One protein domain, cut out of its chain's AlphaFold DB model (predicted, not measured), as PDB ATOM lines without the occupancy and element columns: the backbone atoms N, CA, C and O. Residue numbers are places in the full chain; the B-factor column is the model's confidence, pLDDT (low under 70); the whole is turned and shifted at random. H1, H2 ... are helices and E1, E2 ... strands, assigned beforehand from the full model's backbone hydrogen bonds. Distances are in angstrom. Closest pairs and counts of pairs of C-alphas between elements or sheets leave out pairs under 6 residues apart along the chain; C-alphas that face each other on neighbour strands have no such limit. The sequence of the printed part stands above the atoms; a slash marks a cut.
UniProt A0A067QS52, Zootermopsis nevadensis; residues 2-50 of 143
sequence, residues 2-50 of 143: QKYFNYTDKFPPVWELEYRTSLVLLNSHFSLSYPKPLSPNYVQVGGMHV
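AT A GLANCE: This is residues 2 to 50 of the 143 residues of a protein of Zootermopsis nevadensis (UniProt A0A067QS52). There is little regular structure: a free arm, residues 3 to 9, leads to one short free-standing helix, H1, and then to a small pair of strands side by side, E1 and E2, joined by a wide loop. The printed part has 49 residues, with 13 in one named helix and two named strands, in the order H1, E1, E2; the class is mixed and the sheet parallel. It is extended and flat, with a radius of gyration of the C-alphas of 15.2 A and spans of 43 by 26 by 14 A.

HOW THE PARTS SIT: H1, residues 14 to 20, has every O i to N i+4 pair within hydrogen-bond range. A tight link joins it to E1, residues 24 to 26. E2, residues 42 to 44, is parallel to E1 at 27 degrees. C-alphas 24 and 42 face each other at 4.7 A, and N 26 and O 43 are within hydrogen-bond range at 2.9 A. H1 and E2 are apart.

IN THESE COORDINATES: H1 spans 10.0 A from C-alpha 14 at (273.163, 353.969, 387.811). E1 spans 6.2 A; E2 spans 6.6 A, ending at C-alpha 44 (285.249, 343.704, 373.504).

THE WHOLE: The C-alphas farthest apart, of Thr 8 and Ser 31, are 43.5 A apart. The printed part has no cut. The link E1 to E2 is long, and its residues 33 to 38 stand free. Residues 2 to 9 have pLDDT under 70.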
ATOM      1  N   GLN A   2     272.411 345.976 400.153       55.44
ATOM      2  CA  GLN A   2     272.799 346.651 401.411       55.44
ATOM      3  C   GLN A   2     272.840 345.757 402.668       55.44
ATOM      4  O   GLN A   2     273.655 345.978 403.547       55.44
ATOM      5  N   LYS A   3     272.003 344.711 402.752       57.88
ATOM      6  CA  LYS A   3     272.008 343.776 403.895       57.88
ATOM      7  C   LYS A   3     273.285 342.921 404.000       57.88
ATOM      8  O   LYS A   3     273.606 342.457 405.086       57.88
ATOM      9  N   TYR A   4     273.975 342.674 402.885       63.81
ATOM     10  CA  TYR A   4     275.099 341.722 402.812       63.81
ATOM     11  C   TYR A   4     276.436 342.379 402.474       63.81
ATOM     12  O   TYR A   4     277.486 341.807 402.739       63.81
ATOM     13  N   PHE A   5     276.400 343.580 401.906       66.00
ATOM     14  CA  PHE A   5     277.577 344.398 401.685       66.00
ATOM     15  C   PHE A   5     277.445 345.610 402.596       66.00
ATOM     16  O   PHE A   5     276.474 346.350 402.461       66.00
ATOM     17  N   ASN A   6     278.386 345.761 403.530       59.69
ATOM     18  CA  ASN A   6     278.413 346.765 404.596       59.69
ATOM     19  C   ASN A   6     278.650 348.190 404.040       59.69
ATOM     20  O   ASN A   6     279.624 348.852 404.379       59.69
ATOM     21  N   TYR A   7     277.798 348.625 403.110       65.06
ATOM     22  CA  TYR A   7     277.798 349.958 402.523       65.06
ATOM     23  C   TYR A   7     276.938 350.863 403.401       65.06
ATOM     24  O   TYR A   7     275.715 350.729 403.437       65.06
ATOM     25  N   THR A   8     277.593 351.772 404.117       61.00
ATOM     26  CA  THR A   8     276.959 352.802 404.951       61.00
ATOM     27  C   THR A   8     276.400 353.968 404.133       61.00
ATOM     28  O   THR A   8     275.546 354.700 404.627       61.00
ATOM     29  N   ASP A   9     276.816 354.106 402.871       69.44
ATOM     30  CA  ASP A   9     276.402 355.193 401.984       69.44
ATOM     31  C   ASP A   9     275.272 354.778 401.031       69.44
ATOM     32  O   ASP A   9     275.178 353.631 400.575       69.44
ATOM     33  N   LYS A  10     274.389 355.735 400.707       73.06
ATOM     34  CA  LYS A  10     273.360 355.557 399.672       73.06
ATOM     35  C   LYS A  10     274.048 355.176 398.360       73.06
ATOM     36  O   LYS A  10     274.973 355.856 397.928       73.06
ATOM     37  N   PHE A  11     273.577 354.101 397.728       76.50
ATOM     38  CA  PHE A  11     274.105 353.669 396.435       76.50
ATOM     39  C   PHE A  11     273.945 354.816 395.424       76.50
ATOM     40  O   PHE A  11     272.837 355.359 395.327       76.50
ATOM     41  N   PRO A  12     275.007 355.202 394.694       83.19
ATOM     42  CA  PRO A  12     274.891 356.230 393.675       83.19
ATOM     43  C   PRO A  12     273.929 355.760 392.574       83.19
ATOM     44  O   PRO A  12     273.752 354.551 392.364       83.19
ATOM     45  N   PRO A  13     273.273 356.692 391.871       87.56
ATOM     46  CA  PRO A  13     272.399 356.339 390.765       87.56
ATOM     47  C   PRO A  13     273.193 355.668 389.630       87.56
ATOM     48  O   PRO A  13     274.380 355.924 389.442       87.56
ATOM     49  N   VAL A  14     272.525 354.811 388.849       85.50
ATOM     50  CA  VAL A  14     273.163 353.969 387.811       85.50
ATOM     51  C   VAL A  14     273.995 354.784 386.816       85.50
ATOM     52  O   VAL A  14     275.107 354.382 386.492       85.50
ATOM     53  N   TRP A  15     273.516 355.955 386.396       85.81
ATOM     54  CA  TRP A  15     274.241 356.829 385.466       85.81
ATOM     55  C   TRP A  15     275.584 357.325 386.026       85.81
ATOM     56  O   TRP A  15     276.541 357.510 385.276       85.81
ATOM     57  N   GLU A  16     275.690 357.518 387.345       88.06
ATOM     58  CA  GLU A  16     276.944 357.931 387.980       88.06
ATOM     59  C   GLU A  16     277.937 356.763 387.996       88.06
ATOM     60  O   GLU A  16     279.125 356.948 387.731       88.06
ATOM     61  N   LEU A  17     277.450 355.543 388.246       86.19
ATOM     62  CA  LEU A  17     278.262 354.329 388.149       86.19
ATOM     63  C   LEU A  17     278.783 354.124 386.726       86.19
ATOM     64  O   LEU A  17     279.965 353.840 386.550       86.19
ATOM     65  N   GLU A  18     277.935 354.313 385.717       82.38
ATOM     66  CA  GLU A  18     278.330 354.236 384.307       82.38
ATOM     67  C   GLU A  18     279.436 355.246 383.980       82.38
ATOM     68  O   GLU A  18     280.459 354.866 383.411       82.38
ATOM     69  N   TYR A  19     279.291 356.505 384.414       84.19
ATOM     70  CA  TYR A  19     280.286 357.554 384.168       84.19
ATOM     71  C   TYR A  19     281.620 357.300 384.884       84.19
ATOM     72  O   TYR A  19     282.690 357.586 384.350       84.19
ATOM     73  N   ARG A  20     281.574 356.743 386.099       87.00
ATOM     74  CA  ARG A  20     282.764 356.470 386.922       87.00
ATOM     75  C   ARG A  20     283.451 355.143 386.585       87.00
ATOM     76  O   ARG A  20     284.484 354.832 387.174       87.00
ATOM     77  N   THR A  21     282.907 354.355 385.659       89.81
ATOM     78  CA  THR A  21     283.463 353.046 385.307       89.81
ATOM     79  C   THR A  21     284.707 353.184 384.425       89.81
ATOM     80  O   THR A  21     284.641 353.585 383.263       89.81
ATOM     81  N   SER A  22     285.862 352.785 384.959       93.69
ATOM     82  CA  SER A  22     287.148 352.852 384.248       93.69
ATOM     83  C   SER A  22     287.322 351.791 383.160       93.69
ATOM     84  O   SER A  22     288.164 351.964 382.284       93.69
ATOM     85  N   LEU A  23     286.561 350.691 383.214       94.00
ATOM     86  CA  LEU A  23     286.642 349.585 382.260       94.00
ATOM     87  C   LEU A  23     285.306 348.839 382.165       94.00
ATOM     88  O   LEU A  23     284.754 348.419 383.179       94.00
ATOM     89  N   VAL A  24     284.836 348.609 380.944       92.81
ATOM     90  CA  VAL A  24     283.647 347.814 380.634       92.81
ATOM     91  C   VAL A  24     284.041 346.675 379.703       92.81
ATOM     92  O   VAL A  24     284.489 346.898 378.580       92.81
ATOM     93  N   LEU A  25     283.840 345.440 380.161       94.25
ATOM     94  CA  LEU A  25     284.050 344.235 379.365       94.25
ATOM     95  C   LEU A  25     282.751 343.846 378.653       94.25
ATOM     96  O   LEU A  25     281.766 343.472 379.289       94.25
ATOM     97  N   LEU A  26     282.745 343.935 377.327       92.69
ATOM     98  CA  LEU A  26     281.583 343.625 376.502       92.69
ATOM     99  C   LEU A  26     281.675 342.204 375.953       92.69
ATOM    100  O   LEU A  26     282.639 341.864 375.273       92.69
ATOM    101  N   ASN A  27     280.636 341.391 376.143       93.38
ATOM    102  CA  ASN A  27     280.504 340.101 375.459       93.38
ATOM    103  C   ASN A  27     280.044 340.300 373.999       93.38
ATOM    104  O   ASN A  27     278.969 339.857 373.601       93.38
ATOM    105  N   SER A  28     280.842 341.021 373.213       91.62
ATOM    106  CA  SER A  28     280.625 341.298 371.793       91.62
ATOM    107  C   SER A  28     281.947 341.258 371.031       91.62
ATOM    108  O   SER A  28     283.020 341.198 371.628       91.62
ATOM    109  N   HIS A  29     281.871 341.294 369.704       92.50
ATOM    110  CA  HIS A  29     283.033 341.431 368.838       92.50
ATOM    111  C   HIS A  29     282.684 342.342 367.657       92.50
ATOM    112  O   HIS A  29     281.561 342.292 367.143       92.50
ATOM    113  N   PHE A  30     283.636 343.163 367.209       89.88
ATOM    114  CA  PHE A  30     283.399 344.154 366.153       89.88
ATOM    115  C   PHE A  30     282.962 343.509 364.829       89.88
ATOM    116  O   PHE A  30     282.193 344.105 364.091       89.88
ATOM    117  N   SER A  31     283.383 342.270 364.551       92.75
ATOM    118  CA  SER A  31     282.993 341.545 363.332       92.75
ATOM    119  C   SER A  31     281.532 341.079 363.313       92.75
ATOM    120  O   SER A  31     281.050 340.659 362.268       92.75
ATOM    121  N   LEU A  32     280.843 341.095 364.459       91.38
ATOM    122  CA  LEU A  32     279.467 340.601 364.615       91.38
ATOM    123  C   LEU A  32     278.446 341.735 364.781       91.38
ATOM    124  O   LEU A  32     277.265 341.471 364.993       91.38
ATOM    125  N   SER A  33     278.889 342.992 364.751       87.56
ATOM    126  CA  SER A  33     278.034 344.152 365.004       87.56
ATOM    127  C   SER A  33     278.341 345.290 364.042       87.56
ATOM    128  O   SER A  33     279.407 345.344 363.436       87.56
ATOM    129  N   TYR A  34     277.382 346.203 363.890       90.50
ATOM    130  CA  TYR A  34     277.594 347.397 363.083       90.50
ATOM    131  C   TYR A  34     278.716 348.265 363.668       90.50
ATOM    132  O   TYR A  34     278.835 348.363 364.897       90.50
ATOM    133  N   PRO A  35     279.503 348.939 362.809       89.88
ATOM    134  CA  PRO A  35     280.499 349.896 363.259       89.88
ATOM    135  C   PRO A  35     279.850 350.982 364.119       89.88
ATOM    136  O   PRO A  35     278.886 351.627 363.708       89.88
ATOM    137  N   LYS A  36     280.388 351.183 365.319       89.44
ATOM    138  CA  LYS A  36     279.973 352.248 366.232       89.44
ATOM    139  C   LYS A  36     281.183 352.782 366.993       89.44
ATOM    140  O   LYS A  36     282.091 351.999 367.288       89.44
ATOM    141  N   PRO A  37     281.210 354.079 367.332       90.94
ATOM    142  CA  PRO A  37     282.237 354.607 368.213       90.94
ATOM    143  C   PRO A  37     282.114 353.941 369.591       90.94
ATOM    144  O   PRO A  37     281.027 353.865 370.165       90.94
ATOM    145  N   LEU A  38     283.234 353.442 370.107       90.25
ATOM    146  CA  LEU A  38     283.363 352.929 371.468       90.25
ATOM    147  C   LEU A  38     284.367 353.805 372.208       90.25
ATOM    148  O   LEU A  38     285.419 354.139 371.663       90.25
ATOM    149  N   SER A  39     284.044 354.177 373.444       90.25
ATOM    150  CA  SER A  39     285.007 354.858 374.306       90.25
ATOM    151  C   SER A  39     286.166 353.901 374.643       90.25
ATOM    152  O   SER A  39     285.926 352.695 374.750       90.25
ATOM    153  N   PRO A  40     287.410 354.387 374.831       89.75
ATOM    154  CA  PRO A  40     288.575 353.528 375.081       89.75
ATOM    155  C   PRO A  40     288.440 352.594 376.292       89.75
ATOM    156  O   PRO A  40     289.093 351.556 376.342       89.75
ATOM    157  N   ASN A  41     287.582 352.936 377.258       92.50
ATOM    158  CA  ASN A  41     287.278 352.089 378.412       92.50
ATOM    159  C   ASN A  41     286.368 350.888 378.086       92.50
ATOM    160  O   ASN A  41     286.132 350.073 378.971       92.50
ATOM    161  N   TYR A  42     285.860 350.731 376.862       93.56
ATOM    162  CA  TYR A  42     285.068 349.566 376.456       93.56
ATOM    163  C   TYR A  42     285.935 348.556 375.706       93.56
ATOM    164  O   TYR A  42     286.353 348.791 374.574       93.56
ATOM    165  N   VAL A  43     286.145 347.388 376.309       94.00
ATOM    166  CA  VAL A  43     286.934 346.301 375.722       94.00
ATOM    167  C   VAL A  43     286.009 345.155 375.335       94.00
ATOM    168  O   VAL A  43     285.268 344.610 376.152       94.00
ATOM    169  N   GLN A  44     286.047 344.791 374.057       93.94
ATOM    170  CA  GLN A  44     285.249 343.704 373.504       93.94
ATOM    171  C   GLN A  44     285.933 342.360 373.760       93.94
ATOM    172  O   GLN A  44     287.004 342.083 373.229       93.94
ATOM    173  N   VAL A  45     285.293 341.528 374.575       94.50
ATOM    174  CA  VAL A  45     285.739 340.199 375.008       94.50
ATOM    175  C   VAL A  45     284.655 339.155 374.714       94.50
ATOM    176  O   VAL A  45     284.206 338.389 375.570       94.50
ATOM    177  N   GLY A  46     284.171 339.161 373.472       91.88
ATOM    178  CA  GLY A  46     283.152 338.234 372.998       91.88
ATOM    179  C   GLY A  46     283.544 336.773 373.204       91.88
ATOM    180  O   GLY A  46     284.671 336.368 372.933       91.88
ATOM    181  N   GLY A  47     282.596 335.965 373.677       88.44
ATOM    182  CA  GLY A  47     282.773 334.519 373.773       88.44
ATOM    183  C   GLY A  47     283.574 334.034 374.985       88.44
ATOM    184  O   GLY A  47     283.829 332.841 375.065       88.44
ATOM    185  N   MET A  48     283.896 334.882 375.972       90.12
ATOM    186  CA  MET A  48     284.578 334.454 377.217       90.12
ATOM    187  C   MET A  48     283.894 333.287 377.953       90.12
ATOM    188  O   MET A  48     284.528 332.550 378.704       90.12
ATOM    189  N   HIS A  49     282.583 333.139 377.771       86.69
ATOM    190  CA  HIS A  49     281.783 332.076 378.373       86.69
ATOM    191  C   HIS A  49     281.833 330.754 377.583       86.69
ATOM    192  O   HIS A  49     281.399 329.723 378.098       86.69
ATOM    193  N   VAL A  50     282.341 330.770 376.347       87.94
ATOM    194  CA  VAL A  50     282.417 329.605 375.464       87.94
ATOM    195  C   VAL A  50     283.635 328.775 375.853       87.94
ATOM    196  O   VAL A  50     284.767 329.251 375.849       87.94
TER     197      VAL A  50